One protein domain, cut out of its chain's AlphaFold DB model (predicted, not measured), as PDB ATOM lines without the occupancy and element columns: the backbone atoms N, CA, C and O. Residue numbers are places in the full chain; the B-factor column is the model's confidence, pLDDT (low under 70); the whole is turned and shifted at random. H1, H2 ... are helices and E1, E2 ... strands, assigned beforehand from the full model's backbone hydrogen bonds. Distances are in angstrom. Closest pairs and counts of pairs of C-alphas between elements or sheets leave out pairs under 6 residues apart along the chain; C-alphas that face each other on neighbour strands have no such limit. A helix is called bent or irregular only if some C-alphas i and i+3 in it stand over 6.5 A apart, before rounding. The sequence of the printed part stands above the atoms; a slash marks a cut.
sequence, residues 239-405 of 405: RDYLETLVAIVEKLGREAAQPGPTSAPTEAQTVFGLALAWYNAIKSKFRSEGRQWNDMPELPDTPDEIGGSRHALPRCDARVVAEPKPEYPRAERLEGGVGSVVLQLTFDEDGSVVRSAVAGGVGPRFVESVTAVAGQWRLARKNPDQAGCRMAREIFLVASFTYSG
ATOM      1  N   ARG A 239     -23.131  -5.740  32.476       87.69
ATOM      2  CA  ARG A 239     -23.512  -6.349  33.748       87.69
ATOM      3  C   ARG A 239     -22.488  -6.023  34.833       87.69
ATOM      4  O   ARG A 239     -22.891  -5.529  35.877       87.69
ATOM      5  N   ASP A 240     -21.196  -6.175  34.554       90.75
ATOM      6  CA  ASP A 240     -20.111  -5.920  35.507       90.75
ATOM      7  C   ASP A 240     -20.124  -4.475  36.036       90.75
ATOM      8  O   ASP A 240     -19.933  -4.227  37.235       90.75
ATOM      9  N   TYR A 241     -20.385  -3.494  35.161       93.25
ATOM     10  CA  TYR A 241     -20.481  -2.094  35.576       93.25
ATOM     11  C   TYR A 241     -21.667  -1.845  36.503       93.25
ATOM     12  O   TYR A 241     -21.534  -1.101  37.478       93.25
ATOM     13  N   LEU A 242     -22.810  -2.473  36.236       90.62
ATOM     14  CA  LEU A 242     -24.009  -2.292  37.050       90.62
ATOM     15  C   LEU A 242     -23.974  -3.074  38.348       90.62
ATOM     16  O   LEU A 242     -24.345  -2.521  39.378       90.62
ATOM     17  N   GLU A 243     -23.447  -4.291  38.330       93.38
ATOM     18  CA  GLU A 243     -23.140  -5.045  39.543       93.38
ATOM     19  C   GLU A 243     -22.163  -4.268  40.428       93.38
ATOM     20  O   GLU A 243     -22.352  -4.203  41.639       93.38
ATOM     21  N   THR A 244     -21.178  -3.577  39.840       93.94
ATOM     22  CA  THR A 244     -20.293  -2.683  40.600       93.94
ATOM     23  C   THR A 244     -21.060  -1.530  41.255       93.94
ATOM     24  O   THR A 244     -20.823  -1.250  42.431       93.94
ATOM     25  N   LEU A 245     -21.982  -0.865  40.543       93.19
ATOM     26  CA  LEU A 245     -22.802   0.203  41.132       93.19
ATOM     27  C   LEU A 245     -23.688  -0.331  42.265       93.19
ATOM     28  O   LEU A 245     -23.705   0.256  43.346       93.19
ATOM     29  N   VAL A 246     -24.374  -1.455  42.044       93.31
ATOM     30  CA  VAL A 246     -25.246  -2.097  43.040       93.31
ATOM     31  C   VAL A 246     -24.448  -2.513  44.274       93.31
ATOM     32  O   VAL A 246     -24.850  -2.183  45.386       93.31
ATOM     33  N   ALA A 247     -23.282  -3.139  44.099       93.81
ATOM     34  CA  ALA A 247     -22.423  -3.550  45.207       93.81
ATOM     35  C   ALA A 247     -21.946  -2.355  46.050       93.81
ATOM     36  O   ALA A 247     -21.851  -2.458  47.272       93.81
ATOM     37  N   ILE A 248     -21.661  -1.205  45.425       93.50
ATOM     38  CA  ILE A 248     -21.289   0.020  46.151       93.50
ATOM     39  C   ILE A 248     -22.495   0.597  46.902       93.50
ATOM     40  O   ILE A 248     -22.351   0.981  48.063       93.50
ATOM     41  N   VAL A 249     -23.683   0.616  46.285       92.75
ATOM     42  CA  VAL A 249     -24.927   1.035  46.955       92.75
ATOM     43  C   VAL A 249     -25.225   0.139  48.160       92.75
ATOM     44  O   VAL A 249     -25.513   0.656  49.237       92.75
ATOM     45  N   GLU A 250     -25.102  -1.183  48.023       92.31
ATOM     46  CA  GLU A 250     -25.325  -2.140  49.112       92.31
ATOM     47  C   GLU A 250     -24.315  -1.953  50.250       92.31
ATOM     48  O   GLU A 250     -24.691  -1.853  51.422       92.31
ATOM     49  N   LYS A 251     -23.025  -1.855  49.903       93.25
ATOM     50  CA  LYS A 251     -21.935  -1.643  50.860       93.25
ATOM     51  C   LYS A 251     -22.153  -0.369  51.673       93.25
ATOM     52  O   LYS A 251     -22.070  -0.409  52.900       93.25
ATOM     53  N   LEU A 252     -22.422   0.748  50.996       92.19
ATOM     54  CA  LEU A 252     -22.498   2.065  51.625       92.19
ATOM     55  C   LEU A 252     -23.881   2.394  52.183       92.19
ATOM     56  O   LEU A 252     -23.977   3.301  52.998       92.19
ATOM     57  N   GLY A 253     -24.940   1.667  51.818       87.81
ATOM     58  CA  GLY A 253     -26.301   1.957  52.275       87.81
ATOM     59  C   GLY A 253     -26.431   1.969  53.799       87.81
ATOM     60  O   GLY A 253     -27.039   2.877  54.362       87.81
ATOM     61  N   ARG A 254     -25.782   1.024  54.496       85.75
ATOM     62  CA  ARG A 254     -25.783   0.990  55.972       85.75
ATOM     63  C   ARG A 254     -25.023   2.158  56.601       85.75
ATOM     64  O   ARG A 254     -25.454   2.675  57.627       85.75
ATOM     65  N   GLU A 255     -23.901   2.560  56.011       86.69
ATOM     66  CA  GLU A 255     -23.108   3.699  56.490       86.69
ATOM     67  C   GLU A 255     -23.819   5.025  56.199       86.69
ATOM     68  O   GLU A 255     -23.894   5.895  57.062       86.69
ATOM     69  N   ALA A 256     -24.419   5.154  55.015       85.56
ATOM     70  CA  ALA A 256     -25.186   6.320  54.603       85.56
ATOM     71  C   ALA A 256     -26.459   6.518  55.441       85.56
ATOM     72  O   ALA A 256     -26.904   7.653  55.620       85.56
ATOM     73  N   ALA A 257     -27.017   5.437  55.994       85.50
ATOM     74  CA  ALA A 257     -28.132   5.487  56.933       85.50
ATOM     75  C   ALA A 257     -27.752   6.065  58.308       85.50
ATOM     76  O   ALA A 257     -28.643   6.337  59.110       85.50
ATOM     77  N   GLN A 258     -26.467   6.250  58.621       86.00
ATOM     78  CA  GLN A 258     -26.061   6.893  59.870       86.00
ATOM     79  C   GLN A 258     -26.189   8.420  59.746       86.00
ATOM     80  O   GLN A 258     -25.784   8.985  58.728       86.00
ATOM     81  N   PRO A 259     -26.740   9.108  60.761       82.69
ATOM     82  CA  PRO A 259     -26.870  10.555  60.725       82.69
ATOM     83  C   PRO A 259     -25.482  11.197  60.771       82.69
ATOM     84  O   PRO A 259     -24.619  10.800  61.559       82.69
ATOM     85  N   GLY A 260     -25.267  12.197  59.919       81.38
ATOM     86  CA  GLY A 260     -24.040  12.982  59.930       81.38
ATOM     87  C   GLY A 260     -23.978  13.927  61.140       81.38
ATOM     88  O   GLY A 260     -25.013  14.322  61.676       81.38
ATOM     89  N   PRO A 261     -22.774  14.359  61.559       79.25
ATOM     90  CA  PRO A 261     -22.615  15.357  62.622       79.25
ATOM     91  C   PRO A 261     -23.066  16.763  62.196       79.25
ATOM     92  O   PRO A 261     -23.174  17.664  63.024       79.25
ATOM     93  N   THR A 262     -23.283  16.972  60.896       81.94
ATOM     94  CA  THR A 262     -23.624  18.269  60.313       81.94
ATOM     95  C   THR A 262     -24.840  18.147  59.408       81.94
ATOM     96  O   THR A 262     -25.322  17.058  59.118       81.94
ATOM     97  N   SER A 263     -25.311  19.293  58.930       80.12
ATOM     98  CA  SER A 263     -26.360  19.394  57.923       80.12
ATOM     99  C   SER A 263     -25.941  18.961  56.516       80.12
ATOM    100  O   SER A 263     -26.801  18.898  55.642       80.12
ATOM    101  N   ALA A 264     -24.646  18.757  56.272       90.00
ATOM    102  CA  ALA A 264     -24.129  18.343  54.976       90.00
ATOM    103  C   ALA A 264     -24.037  16.808  54.894       90.00
ATOM    104  O   ALA A 264     -23.707  16.178  55.907       90.00
ATOM    105  N   PRO A 265     -24.256  16.217  53.703       93.12
ATOM    106  CA  PRO A 265     -24.027  14.798  53.491       93.12
ATOM    107  C   PRO A 265     -22.598  14.416  53.882       93.12
ATOM    108  O   PRO A 265     -21.638  15.111  53.537       93.12
ATOM    109  N   THR A 266     -22.439  13.296  54.585       93.56
ATOM    110  CA  THR A 266     -21.111  12.721  54.833       93.56
ATOM    111  C   THR A 266     -20.475  12.255  53.519       93.56
ATOM    112  O   THR A 266     -21.141  12.123  52.488       93.56
ATOM    113  N   GLU A 267     -19.171  11.968  53.528       92.38
ATOM    114  CA  GLU A 267     -18.501  11.425  52.339       92.38
ATOM    115  C   GLU A 267     -19.138  10.097  51.894       92.38
ATOM    116  O   GLU A 267     -19.427   9.925  50.712       92.38
ATOM    117  N   ALA A 268     -19.460   9.204  52.836       93.38
ATOM    118  CA  ALA A 268     -20.141   7.941  52.543       93.38
ATOM    119  C   ALA A 268     -21.531   8.167  51.927       93.38
ATOM    120  O   ALA A 268     -21.859   7.553  50.913       93.38
ATOM    121  N   GLN A 269     -22.313   9.103  52.479       94.38
ATOM    122  CA  GLN A 269     -23.610   9.502  51.916       94.38
ATOM    123  C   GLN A 269     -23.464  10.096  50.511       94.38
ATOM    124  O   GLN A 269     -24.308   9.851  49.651       94.38
ATOM    125  N   THR A 270     -22.373  10.824  50.256       95.75
ATOM    126  CA  THR A 270     -22.090  11.412  48.945       95.75
ATOM    127  C   THR A 270     -21.778  10.341  47.898       95.75
ATOM    128  O   THR A 270     -22.313  10.361  46.791       95.75
ATOM    129  N   VAL A 271     -20.928   9.366  48.234       95.56
ATOM    130  CA  VAL A 271     -20.584   8.265  47.316       95.56
ATOM    131  C   VAL A 271     -21.786   7.348  47.080       95.56
ATOM    132  O   VAL A 271     -22.060   6.988  45.935       95.56
ATOM    133  N   PHE A 272     -22.551   7.043  48.132       95.62
ATOM    134  CA  PHE A 272     -23.824   6.326  48.034       95.62
ATOM    135  C   PHE A 272     -24.813   7.050  47.108       95.62
ATOM    136  O   PHE A 272     -25.323   6.459  46.154       95.62
ATOM    137  N   GLY A 273     -25.045   8.346  47.346       95.75
ATOM    138  CA  GLY A 273     -25.952   9.163  46.545       95.75
ATOM    139  C   GLY A 273     -25.522   9.257  45.083       95.75
ATOM    140  O   GLY A 273     -26.364   9.205  44.191       95.75
ATOM    141  N   LEU A 274     -24.217   9.344  44.812       96.44
ATOM    142  CA  LEU A 274     -23.678   9.359  43.452       96.44
ATOM    143  C   LEU A 274     -23.907   8.026  42.722       96.44
ATOM    144  O   LEU A 274     -24.361   8.035  41.578       96.44
ATOM    145  N   ALA A 275     -23.640   6.890  43.375       96.31
ATOM    146  CA  ALA A 275     -23.879   5.566  42.798       96.31
ATOM    147  C   ALA A 275     -25.366   5.359  42.465       96.31
ATOM    148  O   ALA A 275     -25.717   4.929  41.363       96.31
ATOM    149  N   LEU A 276     -26.242   5.751  43.394       95.50
ATOM    150  CA  LEU A 276     -27.689   5.675  43.231       95.50
ATOM    151  C   LEU A 276     -28.200   6.627  42.135       95.50
ATOM    152  O   LEU A 276     -29.094   6.252  41.370       95.50
ATOM    153  N   ALA A 277     -27.619   7.825  42.005       96.00
ATOM    154  CA  ALA A 277     -27.923   8.750  40.917       96.00
ATOM    155  C   ALA A 277     -27.550   8.145  39.556       96.00
ATOM    156  O   ALA A 277     -28.391   8.097  38.662       96.00
ATOM    157  N   TRP A 278     -26.334   7.618  39.395       95.50
ATOM    158  CA  TRP A 278     -25.914   6.997  38.136       95.50
ATOM    159  C   TRP A 278     -26.788   5.807  37.743       95.50
ATOM    160  O   TRP A 278     -27.255   5.749  36.603       95.50
ATOM    161  N   TYR A 279     -27.095   4.916  38.690       94.62
ATOM    162  CA  TYR A 279     -28.004   3.799  38.441       94.62
ATOM    163  C   TYR A 279     -29.369   4.283  37.919       94.62
ATOM    164  O   TYR A 279     -29.859   3.808  36.891       94.62
ATOM    165  N   ASN A 280     -29.980   5.273  38.581       94.12
ATOM    166  CA  ASN A 280     -31.303   5.771  38.197       94.12
ATOM    167  C   ASN A 280     -31.287   6.610  36.913       94.12
ATOM    168  O   ASN A 280     -32.252   6.555  36.146       94.12
ATOM    169  N   ALA A 281     -30.201   7.331  36.631       93.56
ATOM    170  CA  ALA A 281     -30.014   8.058  35.377       93.56
ATOM    171  C   ALA A 281     -29.993   7.089  34.185       93.56
ATOM    172  O   ALA A 281     -30.712   7.291  33.205       93.56
ATOM    173  N   ILE A 282     -29.242   5.991  34.304       90.94
ATOM    174  CA  ILE A 282     -29.143   4.953  33.271       90.94
ATOM    175  C   ILE A 282     -30.488   4.243  33.109       90.94
ATOM    176  O   ILE A 282     -31.026   4.200  32.005       90.94
ATOM    177  N   LYS A 283     -31.105   3.788  34.207       91.00
ATOM    178  CA  LYS A 283     -32.455   3.198  34.193       91.00
ATOM    179  C   LYS A 283     -33.477   4.089  33.483       91.00
ATOM    180  O   LYS A 283     -34.288   3.606  32.692       91.00
ATOM    181  N   SER A 284     -33.439   5.393  33.756       90.62
ATOM    182  CA  SER A 284     -34.361   6.360  33.157       90.62
ATOM    183  C   SER A 284     -34.081   6.582  31.668       90.62
ATOM    184  O   SER A 284     -35.030   6.710  30.894       90.62
ATOM    185  N   LYS A 285     -32.810   6.530  31.239       88.62
ATOM    186  CA  LYS A 285     -32.428   6.541  29.817       88.62
ATOM    187  C   LYS A 285     -33.058   5.383  29.056       88.62
ATOM    188  O   LYS A 285     -33.757   5.609  28.076       88.62
ATOM    189  N   PHE A 286     -32.876   4.157  29.551       86.56
ATOM    190  CA  PHE A 286     -33.430   2.956  28.919       86.56
ATOM    191  C   PHE A 286     -34.949   3.053  28.774       86.56
ATOM    192  O   PHE A 286     -35.476   2.859  27.681       86.56
ATOM    193  N   ARG A 287     -35.644   3.451  29.847       87.94
ATOM    194  CA  ARG A 287     -37.098   3.667  29.813       87.94
ATOM    195  C   ARG A 287     -37.513   4.713  28.779       87.94
ATOM    196  O   ARG A 287     -38.484   4.486  28.066       87.94
ATOM    197  N   SER A 288     -36.785   5.826  28.694       86.94
ATOM    198  CA  SER A 288     -37.098   6.916  27.758       86.94
ATOM    199  C   SER A 288     -36.900   6.515  26.299       86.94
ATOM    200  O   SER A 288     -37.611   6.970  25.411       86.94
ATOM    201  N   GLU A 289     -35.959   5.609  26.050       84.62
ATOM    202  CA  GLU A 289     -35.696   5.038  24.729       84.62
ATOM    203  C   GLU A 289     -36.617   3.845  24.404       84.62
ATOM    204  O   GLU A 289     -36.378   3.130  23.432       84.62
ATOM    205  N   GLY A 290     -37.647   3.590  25.223       83.31
ATOM    206  CA  GLY A 290     -38.561   2.455  25.058       83.31
ATOM    207  C   GLY A 290     -37.890   1.092  25.252       83.31
ATOM    208  O   GLY A 290     -38.465   0.059  24.913       83.31
ATOM    209  N   ARG A 291     -36.669   1.070  25.796       80.06
ATOM    210  CA  ARG A 291     -35.903  -0.149  26.037       80.06
ATOM    211  C   ARG A 291     -36.327  -0.726  27.382       80.06
ATOM    212  O   ARG A 291     -36.072  -0.145  28.437       80.06
ATOM    213  N   GLN A 292     -36.967  -1.890  27.352       71.81
ATOM    214  CA  GLN A 292     -37.121  -2.706  28.550       71.81
ATOM    215  C   GLN A 292     -35.851  -3.511  28.752       71.81
ATOM    216  O   GLN A 292     -35.396  -4.211  27.848       71.81
ATOM    217  N   TRP A 293     -35.281  -3.407  29.944       73.06
ATOM    218  CA  TRP A 293     -34.144  -4.218  30.313       73.06
ATOM    219  C   TRP A 293     -34.521  -5.126  31.478       73.06
ATOM    220  O   TRP A 293     -34.530  -4.720  32.637       73.06
ATOM    221  N   ASN A 294     -34.891  -6.354  31.114       76.25
ATOM    222  CA  ASN A 294     -35.440  -7.354  32.029       76.25
ATOM    223  C   ASN A 294     -34.400  -7.902  33.019       76.25
ATOM    224  O   ASN A 294     -34.782  -8.386  34.075       76.25
ATOM    225  N   ASP A 295     -33.107  -7.773  32.702       76.88
ATOM    226  CA  ASP A 295     -31.996  -8.290  33.514       76.88
ATOM    227  C   ASP A 295     -31.259  -7.185  34.285       76.88
ATOM    228  O   ASP A 295     -30.105  -7.361  34.680       76.88
ATOM    229  N   MET A 296     -31.865  -6.005  34.445       81.69
ATOM    230  CA  MET A 296     -31.244  -4.963  35.254       81.69
ATOM    231  C   MET A 296     -31.259  -5.406  36.720       81.69
ATOM    232  O   MET A 296     -32.347  -5.647  37.245       81.69
ATOM    233  N   PRO A 297     -30.096  -5.493  37.394       86.25
ATOM    234  CA  PRO A 297     -30.058  -5.910  38.785       86.25
ATOM    235  C   PRO A 297     -30.890  -4.937  39.616       86.25
ATOM    236  O   PRO A 297     -30.764  -3.715  39.468       86.25
ATOM    237  N   GLU A 298     -31.780  -5.472  40.446       87.38
ATOM    238  CA  GLU A 298     -32.562  -4.657  41.365       87.38
ATOM    239  C   GLU A 298     -31.628  -4.051  42.411       87.38
ATOM    240  O   GLU A 298     -30.680  -4.689  42.875       87.38
ATOM    241  N   LEU A 299     -31.866  -2.785  42.753       88.00
ATOM    242  CA  LEU A 299     -31.184  -2.204  43.898       88.00
ATOM    243  C   LEU A 299     -31.717  -2.875  45.165       88.00
ATOM    244  O   LEU A 299     -32.924  -3.120  45.235       88.00
ATOM    245  N   PRO A 300     -30.863  -3.115  46.173       84.81
ATOM    246  CA  PRO A 300     -31.359  -3.457  47.496       84.81
ATOM    247  C   PRO A 300     -32.278  -2.340  47.996       84.81
ATOM    248  O   PRO A 300     -32.131  -1.184  47.579       84.81
ATOM    249  N   ASP A 301     -33.183  -2.676  48.918       79.12
ATOM    250  CA  ASP A 301     -34.003  -1.683  49.609       79.12
ATOM    251  C   ASP A 301     -33.085  -0.599  50.184       79.12
ATOM    252  O   ASP A 301     -32.276  -0.830  51.088       79.12
ATOM    253  N   THR A 302     -33.154   0.595  49.597       75.19
ATOM    254  CA  THR A 302     -32.393   1.735  50.093       75.19
ATOM    255  C   THR A 302     -32.959   2.125  51.450       75.19
ATOM    256  O   THR A 302     -34.177   2.075  51.617       75.19
ATOM    257  N   PRO A 303     -32.130   2.535  52.424       71.44
ATOM    258  CA  PRO A 303     -32.634   2.959  53.720       71.44
ATOM    259  C   PRO A 303     -33.646   4.092  53.537       71.44
ATOM    260  O   PRO A 303     -33.294   5.199  53.128       71.44
ATOM    261  N   ASP A 304     -34.907   3.810  53.859       70.50
ATOM    262  CA  ASP A 304     -35.995   4.771  53.684       70.50
ATOM    263  C   ASP A 304     -35.877   5.974  54.640       70.50
ATOM    264  O   ASP A 304     -36.639   6.935  54.512       70.50
ATOM    265  N   GLU A 305     -35.032   5.895  55.678       79.50
ATOM    266  CA  GLU A 305     -34.771   6.949  56.667       79.50
ATOM    267  C   GLU A 305     -33.323   6.890  57.181       79.50
ATOM    268  O   GLU A 305     -32.785   5.814  57.454       79.50
ATOM    269  N   ILE A 306     -32.713   8.062  57.357       76.19
ATOM    270  CA  ILE A 306     -31.395   8.237  57.974       76.19
ATOM    271  C   ILE A 306     -31.585   8.341  59.499       76.19
ATOM    272  O   ILE A 306     -32.426   9.093  59.986       76.19
ATOM    273  N   GLY A 307     -30.824   7.563  60.276       75.00
ATOM    274  CA  GLY A 307     -30.855   7.550  61.748       75.00
ATOM    275  C   GLY A 307     -31.883   6.616  62.398       75.00
ATOM    276  O   GLY A 307     -32.086   6.680  63.614       75.00
ATOM    277  N   GLY A 308     -32.525   5.728  61.636       63.12
ATOM    278  CA  GLY A 308     -33.604   4.868  62.130       63.12
ATOM    279  C   GLY A 308     -33.150   3.745  63.074       63.12
ATOM    280  O   GLY A 308     -32.446   2.832  62.650       63.12
ATOM    281  N   SER A 309     -33.590   3.780  64.344       53.94
ATOM    282  CA  SER A 309     -33.955   2.577  65.148       53.94
ATOM    283  C   SER A 309     -34.348   2.840  66.616       53.94
ATOM    284  O   SER A 309     -34.838   1.923  67.268       53.94
ATOM    285  N   ARG A 310     -34.205   4.054  67.176       63.56
ATOM    286  CA  ARG A 310     -34.492   4.303  68.614       63.56
ATOM    287  C   ARG A 310     -35.748   5.131  68.900       63.56
ATOM    288  O   ARG A 310     -35.757   5.935  69.828       63.56
ATOM    289  N   HIS A 311     -36.810   4.949  68.122       70.19
ATOM    290  CA  HIS A 311     -38.084   5.618  68.394       70.19
ATOM    291  C   HIS A 311     -39.146   4.623  68.855       70.19
ATOM    292  O   HIS A 311     -39.258   3.533  68.306       70.19
ATOM    293  N   ALA A 312     -39.935   5.028  69.854       79.81
ATOM    294  CA  ALA A 312     -40.994   4.208  70.441       79.81
ATOM    295  C   ALA A 312     -42.213   4.013  69.519       79.81
ATOM    296  O   ALA A 312     -42.983   3.081  69.725       79.81
ATOM    297  N   LEU A 313     -42.397   4.885  68.517       84.38
ATOM    298  CA  LEU A 313     -43.518   4.823  67.577       84.38
ATOM    299  C   LEU A 313     -43.077   4.302  66.200       84.38
ATOM    300  O   LEU A 313     -42.002   4.695  65.721       84.38
ATOM    301  N   PRO A 314     -43.916   3.483  65.534       87.81
ATOM    302  CA  PRO A 314     -43.675   3.049  64.164       87.81
ATOM    303  C   PRO A 314     -43.723   4.232  63.188       87.81
ATOM    304  O   PRO A 314     -44.290   5.292  63.468       87.81
ATOM    305  N   ARG A 315     -43.126   4.050  62.011       85.06
ATOM    306  CA  ARG A 315     -43.151   5.040  60.930       85.06
ATOM    307  C   ARG A 315     -44.510   5.032  60.218       85.06
ATOM    308  O   ARG A 315     -45.099   3.971  60.024       85.06
ATOM    309  N   CYS A 316     -44.993   6.205  59.816       89.88
ATOM    310  CA  CYS A 316     -46.169   6.311  58.953       89.88
ATOM    311  C   CYS A 316     -45.850   5.845  57.525       89.88
ATOM    312  O   CYS A 316     -44.760   6.125  57.019       89.88
ATOM    313  N   ASP A 317     -46.815   5.220  56.843       89.94
ATOM    314  CA  ASP A 317     -46.723   5.073  55.386       89.94
ATOM    315  C   ASP A 317     -46.875   6.479  54.791       89.94
ATOM    316  O   ASP A 317     -47.863   7.179  55.045       89.94
ATOM    317  N   ALA A 318     -45.856   6.942  54.075       91.56
ATOM    318  CA  ALA A 318     -45.746   8.321  53.636       91.56
ATOM    319  C   ALA A 318     -45.336   8.392  52.169       91.56
ATOM    320  O   ALA A 318     -44.612   7.543  51.655       91.56
ATOM    321  N   ARG A 319     -45.786   9.448  51.498       94.44
ATOM    322  CA  ARG A 319     -45.432   9.766  50.118       94.44
ATOM    323  C   ARG A 319     -44.881  11.178  50.034       94.44
ATOM    324  O   ARG A 319     -45.366  12.081  50.717       94.44
ATOM    325  N   VAL A 320     -43.906  11.381  49.160       94.69
ATOM    326  CA  VAL A 320     -43.433  12.725  48.830       94.69
ATOM    327  C   VAL A 320     -44.434  13.384  47.883       94.69
ATOM    328  O   VAL A 320     -44.826  12.812  46.867       94.69
ATOM    329  N   VAL A 321     -44.857  14.593  48.229       96.69
ATOM    330  CA  VAL A 321     -45.635  15.490  47.378       96.69
ATOM    331  C   VAL A 321     -44.648  16.464  46.739       96.69
ATOM    332  O   VAL A 321     -44.254  17.455  47.354       96.69
ATOM    333  N   ALA A 322     -44.215  16.133  45.522       95.38
ATOM    334  CA  ALA A 322     -43.214  16.877  44.760       95.38
ATOM    335  C   ALA A 322     -43.863  17.947  43.861       95.38
ATOM    336  O   ALA A 322     -43.801  17.865  42.635       95.38
ATOM    337  N   GLU A 323     -44.532  18.919  44.486       96.75
ATOM    338  CA  GLU A 323     -45.112  20.086  43.814       96.75
ATOM    339  C   GLU A 323     -44.429  21.368  44.339       96.75
ATOM    340  O   GLU A 323     -44.304  21.505  45.556       96.75
ATOM    341  N   PRO A 324     -43.968  22.288  43.469       97.06
ATOM    342  CA  PRO A 324     -44.026  22.202  42.016       97.06
ATOM    343  C   PRO A 324     -43.067  21.139  41.466       97.06
ATOM    344  O   PRO A 324     -42.013  20.842  42.045       97.06
ATOM    345  N   LYS A 325     -43.444  20.568  40.320       95.31
ATOM    346  CA  LYS A 325     -42.576  19.659  39.569       95.31
ATOM    347  C   LYS A 325     -41.362  20.417  39.024       95.31
ATOM    348  O   LYS A 325     -41.525  21.535  38.535       95.31
ATOM    349  N   PRO A 326     -40.165  19.815  39.059       94.62
ATOM    350  CA  PRO A 326     -38.992  20.419  38.451       94.62
ATOM    351  C   PRO A 326     -39.175  20.496  36.933       94.62
ATOM    352  O   PRO A 326     -39.733  19.584  36.317       94.62
ATOM    353  N   GLU A 327     -38.695  21.574  36.320       93.38
ATOM    354  CA  GLU A 327     -38.667  21.691  34.863       93.38
ATOM    355  C   GLU A 327     -37.516  20.846  34.305       93.38
ATOM    356  O   GLU A 327     -36.393  20.900  34.804       93.38
ATOM    357  N   TYR A 328     -37.778  20.038  33.275       87.88
ATOM    358  CA  TYR A 328     -36.707  19.295  32.618       87.88
ATOM    359  C   TYR A 328     -35.979  20.198  31.615       87.88
ATOM    360  O   TYR A 328     -36.633  20.713  30.700       87.88
ATOM    361  N   PRO A 329     -34.646  20.370  31.717       88.69
ATOM    362  CA  PRO A 329     -33.912  21.242  30.811       88.69
ATOM    363  C   PRO A 329     -34.122  20.850  29.344       88.69
ATOM    364  O   PRO A 329     -33.769  19.750  28.913       88.69
ATOM    365  N   ARG A 330     -34.671  21.771  28.542       88.94
ATOM    366  CA  ARG A 330     -35.033  21.505  27.139       88.94
ATOM    367  C   ARG A 330     -33.855  21.010  26.295       88.94
ATOM    368  O   ARG A 330     -34.065  20.154  25.440       88.94
ATOM    369  N   ALA A 331     -32.654  21.542  26.523       86.12
ATOM    370  CA  ALA A 331     -31.443  21.129  25.811       86.12
ATOM    371  C   ALA A 331     -31.110  19.649  26.063       86.12
ATOM    372  O   ALA A 331     -30.939  18.897  25.111       86.12
ATOM    373  N   GLU A 332     -31.154  19.201  27.324       84.88
ATOM    374  CA  GLU A 332     -30.898  17.798  27.689       84.88
ATOM    375  C   GLU A 332     -31.910  16.856  27.031       84.88
ATOM    376  O   GLU A 332     -31.540  15.807  26.511       84.88
ATOM    377  N   ARG A 333     -33.183  17.268  26.966       83.44
ATOM    378  CA  ARG A 333     -34.224  16.497  26.273       83.44
ATOM    379  C   ARG A 333     -33.920  16.283  24.797       83.44
ATOM    380  O   ARG A 333     -34.127  15.190  24.287       83.44
ATOM    381  N   LEU A 334     -33.481  17.334  24.108       84.56
ATOM    382  CA  LEU A 334     -33.174  17.275  22.677       84.56
ATOM    383  C   LEU A 334     -31.905  16.466  22.400       84.56
ATOM    384  O   LEU A 334     -31.782  15.845  21.350       84.56
ATOM    385  N   GLU A 335     -30.981  16.457  23.351       83.06
ATOM    386  CA  GLU A 335     -29.688  15.797  23.236       83.06
ATOM    387  C   GLU A 335     -29.685  14.336  23.722       83.06
ATOM    388  O   GLU A 335     -28.645  13.675  23.651       83.06
ATOM    389  N   GLY A 336     -30.824  13.824  24.213       81.12
ATOM    390  CA  GLY A 336     -30.928  12.485  24.808       81.12
ATOM    391  C   GLY A 336     -30.131  12.346  26.111       81.12
ATOM    392  O   GLY A 336     -29.634  11.255  26.430       81.12
ATOM    393  N   GLY A 337     -29.963  13.468  26.817       82.69
ATOM    394  CA  GLY A 337     -29.250  13.579  28.079       82.69
ATOM    395  C   GLY A 337     -29.917  12.774  29.189       82.69
ATOM    396  O   GLY A 337     -31.118  12.500  29.173       82.69
ATOM    397  N   VAL A 338     -29.123  12.384  30.182       85.88
ATOM    398  CA  VAL A 338     -29.599  11.662  31.366       85.88
ATOM    399  C   VAL A 338     -29.462  12.529  32.600       85.88
ATOM    400  O   VAL A 338     -28.495  13.273  32.745       85.88
ATOM    401  N   GLY A 339     -30.431  12.416  33.503       91.94
ATOM    402  CA  GLY A 339     -30.434  13.165  34.748       91.94
ATOM    403  C   GLY A 339     -30.998  12.339  35.890       91.94
ATOM    404  O   GLY A 339     -32.071  11.744  35.765       91.94
ATOM    405  N   SER A 340     -30.269  12.307  37.000       96.00
ATOM    406  CA  SER A 340     -30.766  11.794  38.275       96.00
ATOM    407  C   SER A 340     -30.067  12.497  39.431       96.00
ATOM    408  O   SER A 340     -28.908  12.881  39.325       96.00
ATOM    409  N   VAL A 341     -30.777  12.681  40.537       96.88
ATOM    410  CA  VAL A 341     -30.310  13.403  41.714       96.88
ATOM    411  C   VAL A 341     -30.841  12.684  42.931       96.88
ATOM    412  O   VAL A 341     -31.984  12.231  42.955       96.88
ATOM    413  N   VAL A 342     -29.978  12.554  43.924       97.12
ATOM    414  CA  VAL A 342     -30.297  11.995  45.225       97.12
ATOM    415  C   VAL A 342     -30.184  13.128  46.223       97.12
ATOM    416  O   VAL A 342     -29.100  13.674  46.443       97.12
ATOM    417  N   LEU A 343     -31.321  13.510  46.788       96.38
ATOM    418  CA  LEU A 343     -31.426  14.547  47.802       96.38
ATOM    419  C   LEU A 343     -31.455  13.905  49.184       96.38
ATOM    420  O   LEU A 343     -32.184  12.944  49.399       96.38
ATOM    421  N   GLN A 344     -30.716  14.479  50.122       95.31
ATOM    422  CA  GLN A 344     -30.922  14.296  51.550       95.31
ATOM    423  C   GLN A 344     -31.906  15.374  52.003       95.31
ATOM    424  O   GLN A 344     -31.591  16.567  51.969       95.31
ATOM    425  N   LEU A 345     -33.125  14.960  52.349       95.19
ATOM    426  CA  LEU A 345     -34.191  15.860  52.783       95.19
ATOM    427  C   LEU A 345     -34.441  15.685  54.272       95.19
ATOM    428  O   LEU A 345     -34.636  14.561  54.727       95.19
ATOM    429  N   THR A 346     -34.484  16.797  55.004       94.25
ATOM    430  CA  THR A 346     -34.949  16.841  56.394       94.25
ATOM    431  C   THR A 346     -36.329  17.487  56.438       94.25
ATOM    432  O   THR A 346     -36.533  18.533  55.816       94.25
ATOM    433  N   PHE A 347     -37.247  16.897  57.197       94.38
ATOM    434  CA  PHE A 347     -38.621  17.368  57.359       94.38
ATOM    435  C   PHE A 347     -38.926  17.768  58.805       94.38
ATOM    436  O   PHE A 347     -38.351  17.213  59.747       94.38
ATOM    437  N   ASP A 348     -39.845  18.717  58.976       93.62
ATOM    438  CA  ASP A 348     -40.481  18.995  60.268       93.62
ATOM    439  C   ASP A 348     -41.615  17.996  60.587       93.62
ATOM    440  O   ASP A 348     -41.817  16.996  59.893       93.62
ATOM    441  N   GLU A 349     -42.336  18.233  61.685       89.31
ATOM    442  CA  GLU A 349     -43.427  17.361  62.145       89.31
ATOM    443  C   GLU A 349     -44.661  17.404  61.232       89.31
ATOM    444  O   GLU A 349     -45.380  16.404  61.135       89.31
ATOM    445  N   ASP A 350     -44.852  18.511  60.509       91.12
ATOM    446  CA  ASP A 350     -45.908  18.694  59.507       91.12
ATOM    447  C   ASP A 350     -45.527  18.084  58.146       91.12
ATOM    448  O   ASP A 350     -46.356  17.969  57.237       91.12
ATOM    449  N   GLY A 351     -44.272  17.644  58.012       94.00
ATOM    450  CA  GLY A 351     -43.718  17.048  56.810       94.00
ATOM    451  C   GLY A 351     -43.206  18.069  55.797       94.00
ATOM    452  O   GLY A 351     -42.937  17.688  54.662       94.00
ATOM    453  N   SER A 352     -43.053  19.344  56.148       96.50
ATOM    454  CA  SER A 352     -42.450  20.343  55.255       96.50
ATOM    455  C   SER A 352     -40.933  20.166  55.205       96.50
ATOM    456  O   SER A 352     -40.308  19.836  56.212       96.50
ATOM    457  N   VAL A 353     -40.319  20.375  54.036       96.69
ATOM    458  CA  VAL A 353     -38.855  20.324  53.902       96.69
ATOM    459  C   VAL A 353     -38.232  21.512  54.639       96.69
ATOM    460  O   VAL A 353     -38.368  22.656  54.219       96.69
ATOM    461  N   VAL A 354     -37.496  21.239  55.716       96.19
ATOM    462  CA  VAL A 354     -36.712  22.255  56.446       96.19
ATOM    463  C   VAL A 354     -35.274  22.344  55.947       96.19
ATOM    464  O   VAL A 354     -34.581  23.334  56.183       96.19
ATOM    465  N   ARG A 355     -34.798  21.298  55.265       94.62
ATOM    466  CA  ARG A 355     -33.457  21.250  54.684       94.62
ATOM    467  C   ARG A 355     -33.419  20.325  53.481       94.62
ATOM    468  O   ARG A 355     -33.994  19.242  53.501       94.62
ATOM    469  N   SER A 356     -32.657  20.735  52.475       95.62
ATOM    470  CA  SER A 356     -32.317  19.915  51.320       95.62
ATOM    471  C   SER A 356     -30.823  20.022  51.041       95.62
ATOM    472  O   SER A 356     -30.272  21.123  51.030       95.62
ATOM    473  N   ALA A 357     -30.171  18.885  50.827       96.06
ATOM    474  CA  ALA A 357     -28.795  18.817  50.356       96.06
ATOM    475  C   ALA A 357     -28.665  17.768  49.247       96.06
ATOM    476  O   ALA A 357     -29.359  16.754  49.251       96.06
ATOM    477  N   VAL A 358     -27.767  17.994  48.290       96.44
ATOM    478  CA  VAL A 358     -27.492  17.024  47.222       96.44
ATOM    479  C   VAL A 358     -26.482  16.004  47.732       96.44
ATOM    480  O   VAL A 358     -25.318  16.341  47.929       96.44
ATOM    481  N   ALA A 359     -26.920  14.760  47.909       95.50
ATOM    482  CA  ALA A 359     -26.032  13.640  48.206       95.50
ATOM    483  C   ALA A 359     -25.335  13.136  46.931       95.50
ATOM    484  O   ALA A 359     -24.171  12.774  46.954       95.50
ATOM    485  N   GLY A 360     -26.001  13.170  45.780       96.12
ATOM    486  CA  GLY A 360     -25.371  12.842  44.501       96.12
ATOM    487  C   GLY A 360     -26.194  13.326  43.323       96.12
ATOM    488  O   GLY A 360     -27.396  13.551  43.452       96.12
ATOM    489  N   GLY A 361     -25.560  13.512  42.169       95.69
ATOM    490  CA  GLY A 361     -26.242  14.060  41.008       95.69
ATOM    491  C   GLY A 361     -25.511  13.813  39.698       95.69
ATOM    492  O   GLY A 361     -24.289  13.895  39.633       95.69
ATOM    493  N   VAL A 362     -26.296  13.544  38.660       93.50
ATOM    494  CA  VAL A 362     -25.895  13.330  37.270       93.50
ATOM    495  C   VAL A 362     -26.692  14.300  36.407       93.50
ATOM    496  O   VAL A 362     -27.905  14.424  36.583       93.50
ATOM    497  N   GLY A 363     -26.016  14.984  35.484       91.19
ATOM    498  CA  GLY A 363     -26.611  16.051  34.678       91.19
ATOM    499  C   GLY A 363     -26.707  17.356  35.482       91.19
ATOM    500  O   GLY A 363     -27.684  17.563  36.197       91.19
ATOM    501  N   PRO A 364     -25.723  18.269  35.403       90.12
ATOM    502  CA  PRO A 364     -25.663  19.442  36.280       90.12
ATOM    503  C   PRO A 364     -26.884  20.364  36.150       90.12
ATOM    504  O   PRO A 364     -27.399  20.832  37.163       90.12
ATOM    505  N   ARG A 365     -27.405  20.555  34.930       91.69
ATOM    506  CA  ARG A 365     -28.644  21.316  34.693       91.69
ATOM    507  C   ARG A 365     -29.868  20.646  35.319       91.69
ATOM    508  O   ARG A 365     -30.792  21.318  35.770       91.69
ATOM    509  N   PHE A 366     -29.878  19.314  35.347       91.88
ATOM    510  CA  PHE A 366     -30.937  18.555  35.996       91.88
ATOM    511  C   PHE A 366     -30.875  18.706  37.519       91.88
ATOM    512  O   PHE A 366     -31.893  18.996  38.145       91.88
ATOM    513  N   VAL A 367     -29.677  18.579  38.098       95.38
ATOM    514  CA  VAL A 367     -29.450  18.805  39.531       95.38
ATOM    515  C   VAL A 367     -29.943  20.194  39.932       95.38
ATOM    516  O   VAL A 367     -30.734  20.300  40.863       95.38
ATOM    517  N   GLU A 368     -29.558  21.234  39.188       94.88
ATOM    518  CA  GLU A 368     -30.007  22.614  39.415       94.88
ATOM    519  C   GLU A 368     -31.540  22.726  39.413       94.88
ATOM    520  O   GLU A 368     -32.125  23.210  40.385       94.88
ATOM    521  N   SER A 369     -32.190  22.183  38.379       95.19
ATOM    522  CA  SER A 369     -33.648  22.247  38.210       95.19
ATOM    523  C   SER A 369     -34.412  21.585  39.360       95.19
ATOM    524  O   SER A 369     -35.438  22.096  39.802       95.19
ATOM    525  N   VAL A 370     -33.911  20.460  39.878       96.62
ATOM    526  CA  VAL A 370     -34.518  19.793  41.038       96.62
ATOM    527  C   VAL A 370     -34.271  20.576  42.320       96.62
ATOM    528  O   VAL A 370     -35.201  20.800  43.094       96.62
ATOM    529  N   THR A 371     -33.038  21.027  42.550       96.62
ATOM    530  CA  THR A 371     -32.699  21.766  43.775       96.62
ATOM    531  C   THR A 371     -33.447  23.092  43.897       96.62
ATOM    532  O   THR A 371     -33.753  23.503  45.012       96.62
ATOM    533  N   ALA A 372     -33.815  23.721  42.775       97.12
ATOM    534  CA  ALA A 372     -34.586  24.961  42.749       97.12
ATOM    535  C   ALA A 372     -36.003  24.824  43.344       97.12
ATOM    536  O   ALA A 372     -36.555  25.798  43.853       97.12
ATOM    537  N   VAL A 373     -36.595  23.624  43.296       97.75
ATOM    538  CA  VAL A 373     -37.972  23.376  43.766       97.75
ATOM    539  C   VAL A 373     -38.053  22.460  44.987       97.75
ATOM    540  O   VAL A 373     -39.068  22.466  45.676       97.75
ATOM    541  N   ALA A 374     -36.992  21.711  45.303       97.19
ATOM    542  CA  ALA A 374     -37.008  20.689  46.353       97.19
ATOM    543  C   ALA A 374     -37.384  21.216  47.749       97.19
ATOM    544  O   ALA A 374     -37.999  20.491  48.529       97.19
ATOM    545  N   GLY A 375     -37.058  22.473  48.064       97.25
ATOM    546  CA  GLY A 375     -37.430  23.108  49.336       97.25
ATOM    547  C   GLY A 375     -38.932  23.362  49.507       97.25
ATOM    548  O   GLY A 375     -39.374  23.641  50.614       97.25
ATOM    549  N   GLN A 376     -39.720  23.267  48.433       97.69
ATOM    550  CA  GLN A 376     -41.178  23.448  48.452       97.69
ATOM    551  C   GLN A 376     -41.930  22.118  48.587       97.69
ATOM    552  O   GLN A 376     -43.148  22.100  48.770       97.69
ATOM    553  N   TRP A 377     -41.221  20.994  48.474       97.94
ATOM    554  CA  TRP A 377     -41.822  19.675  48.590       97.94
ATOM    555  C   TRP A 377     -42.187  19.369  50.041       97.94
ATOM    556  O   TRP A 377     -41.711  19.999  50.988       97.94
ATOM    557  N   ARG A 378     -43.043  18.365  50.221       96.94
ATOM    558  CA  ARG A 378     -43.446  17.900  51.550       96.94
ATOM    559  C   ARG A 378     -43.644  16.396  51.586       96.94
ATOM    560  O   ARG A 378     -43.975  15.774  50.578       96.94
ATOM    561  N   LEU A 379     -43.490  15.815  52.760       95.69
ATOM    562  CA  LEU A 379     -43.828  14.442  53.069       95.69
ATOM    563  C   LEU A 379     -45.256  14.408  53.623       95.69
ATOM    564  O   LEU A 379     -45.566  15.052  54.617       95.69
ATOM    565  N   ALA A 380     -46.149  13.660  52.983       95.44
ATOM    566  CA  ALA A 380     -47.529  13.505  53.428       95.44
ATOM    567  C   ALA A 380     -47.795  12.053  53.818       95.44
ATOM    568  O   ALA A 380     -47.330  11.137  53.138       95.44
ATOM    569  N   ARG A 381     -48.594  11.827  54.865       94.44
ATOM    570  CA  ARG A 381     -49.111  10.483  55.157       94.44
ATOM    571  C   ARG A 381     -49.905   9.986  53.954       94.44
ATOM    572  O   ARG A 381     -50.681  10.735  53.356       94.44
ATOM    573  N   LYS A 382     -49.710   8.725  53.588       94.38
ATOM    574  CA  LYS A 382     -50.480   8.087  52.521       94.38
ATOM    575  C   LYS A 382     -51.933   7.890  52.948       94.38
ATOM    576  O   LYS A 382     -52.829   8.126  52.145       94.38
ATOM    577  N   ASN A 383     -52.145   7.533  54.217       94.31
ATOM    578  CA  ASN A 383     -53.444   7.574  54.879       94.31
ATOM    579  C   ASN A 383     -53.434   8.692  55.946       94.31
ATOM    580  O   ASN A 383     -52.714   8.553  56.939       94.31
ATOM    581  N   PRO A 384     -54.188   9.795  55.764       92.19
ATOM    582  CA  PRO A 384     -54.216  10.898  56.728       92.19
ATOM    583  C   PRO A 384     -54.725  10.470  58.113       92.19
ATOM    584  O   PRO A 384     -54.283  11.035  59.111       92.19
ATOM    585  N   ASP A 385     -55.553   9.425  58.185       94.69
ATOM    586  CA  ASP A 385     -56.149   8.922  59.429       94.69
ATOM    587  C   ASP A 385     -55.231   7.951  60.192       94.69
ATOM    588  O   ASP A 385     -55.591   7.442  61.255       94.69
ATOM    589  N   GLN A 386     -54.028   7.669  59.674       90.44
ATOM    590  CA  GLN A 386     -53.061   6.815  60.359       90.44
ATOM    591  C   GLN A 386     -52.541   7.528  61.618       90.44
ATOM    592  O   GLN A 386     -51.649   8.377  61.548       90.44
ATOM    593  N   ALA A 387     -53.118   7.195  62.771       91.44
ATOM    594  CA  ALA A 387     -52.689   7.667  64.085       91.44
ATOM    595  C   ALA A 387     -51.582   6.774  64.681       91.44
ATOM    596  O   ALA A 387     -51.363   5.646  64.241       91.44
ATOM    597  N   GLY A 388     -50.878   7.279  65.700       91.12
ATOM    598  CA  GLY A 388     -49.888   6.496  66.458       91.12
ATOM    599  C   GLY A 388     -48.584   6.190  65.714       91.12
ATOM    600  O   GLY A 388     -47.828   5.324  66.140       91.12
ATOM    601  N   CYS A 389     -48.308   6.893  64.616       91.12
ATOM    602  CA  CYS A 389     -47.066   6.780  63.864       91.12
ATOM    603  C   CYS A 389     -46.352   8.132  63.780       91.12
ATOM    604  O   CYS A 389     -46.966   9.190  63.940       91.12
ATOM    605  N   ARG A 390     -45.046   8.098  63.509       89.25
ATOM    606  CA  ARG A 390     -44.237   9.296  63.255       89.25
ATOM    607  C   ARG A 390     -43.885   9.422  61.777       89.25
ATOM    608  O   ARG A 390     -43.662   8.418  61.096       89.25
ATOM    609  N   MET A 391     -43.781  10.655  61.297       89.12
ATOM    610  CA  MET A 391     -43.193  10.934  59.987       89.12
ATOM    611  C   MET A 391     -41.683  10.674  60.026       89.12
ATOM    612  O   MET A 391     -41.050  10.775  61.084       89.12
ATOM    613  N   ALA A 392     -41.112  10.304  58.880       86.12
ATOM    614  CA  ALA A 392     -39.664  10.210  58.751       86.12
ATOM    615  C   ALA A 392     -39.065  11.612  58.826       86.12
ATOM    616  O   ALA A 392     -39.559  12.523  58.160       86.12
ATOM    617  N   ARG A 393     -38.020  11.785  59.637       89.81
ATOM    618  CA  ARG A 393     -37.384  13.101  59.795       89.81
ATOM    619  C   ARG A 393     -36.367  13.382  58.711       89.81
ATOM    620  O   ARG A 393     -36.195  14.535  58.336       89.81
ATOM    621  N   GLU A 394     -35.702  12.350  58.213       92.31
ATOM    622  CA  GLU A 394     -34.638  12.513  57.238       92.31
ATOM    623  C   GLU A 394     -34.617  11.338  56.262       92.31
ATOM    624  O   GLU A 394     -34.587  10.188  56.694       92.31
ATOM    625  N   ILE A 395     -34.659  11.602  54.955       92.75
ATOM    626  CA  ILE A 395     -34.699  10.552  53.923       92.75
ATOM    627  C   ILE A 395     -33.741  10.868  52.776       92.75
ATOM    628  O   ILE A 395     -33.457  12.036  52.496       92.75
ATOM    629  N   PHE A 396     -33.333   9.825  52.051       93.75
ATOM    630  CA  PHE A 396     -32.841   9.983  50.687       93.75
ATOM    631  C   PHE A 396     -34.008   9.941  49.706       93.75
ATOM    632  O   PHE A 396     -34.804   9.005  49.710       93.75
ATOM    633  N   LEU A 397     -34.105  10.950  48.847       94.88
ATOM    634  CA  LEU A 397     -35.082  11.008  47.770       94.88
ATOM    635  C   LEU A 397     -34.363  10.996  46.427       94.88
ATOM    636  O   LEU A 397     -33.550  11.876  46.146       94.88
ATOM    637  N   VAL A 398     -34.706  10.029  45.582       95.62
ATOM    638  CA  VAL A 398     -34.237   9.985  44.198       95.62
ATOM    639  C   VAL A 398     -35.246  10.690  43.300       95.62
ATOM    640  O   VAL A 398     -36.417  10.316  43.263       95.62
ATOM    641  N   ALA A 399     -34.784  11.674  42.537       95.25
ATOM    642  CA  ALA A 399     -35.524  12.237  41.419       95.25
ATOM    643  C   ALA A 399     -34.761  11.944  40.126       95.25
ATOM    644  O   ALA A 399     -33.569  12.232  40.021       95.25
ATOM    645  N   SER A 400     -35.449  11.384  39.135       94.31
ATOM    646  CA  SER A 400     -34.921  11.156  37.791       94.31
ATOM    647  C   SER A 400     -35.988  11.496  36.756       94.31
ATOM    648  O   SER A 400     -37.186  11.441  37.047       94.31
ATOM    649  N   PHE A 401     -35.569  11.865  35.546       88.69
ATOM    650  CA  PHE A 401     -36.498  12.158  34.459       88.69
ATOM    651  C   PHE A 401     -36.521  11.054  33.421       88.69
ATOM    652  O   PHE A 401     -35.483  10.582  32.963       88.69
ATOM    653  N   THR A 402     -37.733  10.724  32.996       87.25
ATOM    654  CA  THR A 402     -37.994   9.955  31.784       87.25
ATOM    655  C   THR A 402     -38.735  10.833  30.788       87.25
ATOM    656  O   THR A 402     -39.641  11.568  31.185       87.25
ATOM    657  N   TYR A 403     -38.401  10.732  29.508       83.31
ATOM    658  CA  TYR A 403     -39.155  11.363  28.427       83.31
ATOM    659  C   TYR A 403     -39.793  10.294  27.538       83.31
ATOM    660  O   TYR A 403     -39.211   9.242  27.307       83.31
ATOM    661  N   SER A 404     -41.000  10.559  27.051       79.00
ATOM    662  CA  SER A 404     -41.613   9.804  25.958       79.00
ATOM    663  C   SER A 404     -41.280  10.524  24.653       79.00
ATOM    664  O   SER A 404     -41.633  11.700  24.517       79.00
ATOM    665  N   GLY A 405     -40.537   9.852  23.770       64.62
ATOM    666  CA  GLY A 405     -40.233  10.336  22.419       64.62
ATOM    667  C   GLY A 405     -41.449  10.391  21.507       64.62
ATOM    668  O   GLY A 405     -42.449   9.701  21.818       64.62
TER     669      GLY A 405
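AT A GLANCE: This is residues 239 to 405 of the 405 residues of the protein "TonB_C domain-containing protein" of Xanthomonadales bacterium (UniProt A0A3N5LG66). A strongly twisted sheet of three strands, E3, E2 and E5, is held between helix H2 on one face and the shorter helix H4 on the other, and H1 packs on H2 as a helical hairpin partner. A small separate pair of strands, E1 and E4, sits near the turn between E2 and E3, and the short H3 lies far out from the core. The 167 residues include four named helices and five named strands, in the order H1 H2 E1 H3 E2 E3 H4 E4 E5; the class is mixed, helices and strands. The larger sheet has the order E3 - E2 - E5, and both sheets are antiparallel throughout. The whole is compact, with a radius of gyration of the C-alphas of 16.3 A and spans of 47 by 34 by 30 A.

IN THESE COORDINATES: In the larger sheet, E2 is residues 340 to 347, 21.4 A long, E3 is 353 to 362, 22.2 A, and E5 is 394 to 400, 19.5 A, ending with C-alpha 400 at (-34.921, 11.156, 37.791). E3 bends by 60 degrees at residue 359. H2 is residues 267 to 288, 31.2 A, and H4 is 364 to 374, 15.2 A. H1 is residues 239 to 256, 24.5 A, beginning with C-alpha 239 at (-23.512, -6.349, 33.748); it is irregular, but only just, with C-alphas 251 and 254 6.9 A apart. E1 is residues 318 to 321, E4 is 378 to 381, and H3 is 330 to 335.

HOW THE PARTS SIT: E2 and E3 are a hairpin, with N 342 and O 360 2.8 A apart, within hydrogen-bond range. On the other side of E2, E5 has N 343 and O 397 at 2.8 A. H2 and H4 are on opposite faces of this sheet, making three layers, helices on both faces of a sheet. H2 is over E3 and E2 at a height of 6.1 A; its closest C-alphas to E3 are those of Leu 274 and Gly 360, 4.0 A apart. H4, at a height of 8.5 A, runs along the strands, at 23 degrees to E2 on the local plane. H1 and H2 touch, closest at the C-alphas of Ala 256 and Gln 269, 4.5 A, with a steep tilt of 41 degrees, opposite ways. E1 and E4 have N 319 and O 380 at 2.8 A. Every O i to N i+4 pair is within hydrogen-bond range in H2 and H3, against 12 of 14 in H1 and 6 of 7 in H4.

THE WHOLE: The two C-alphas farthest apart, those of Ala 312 and Leu 334, are 50.1 A apart. The printed part has no cut. The links H2 to E1 and E4 to E5 are long, with 29 and 12 residues. Residues 308 to 310 and 405 have pLDDT under 70.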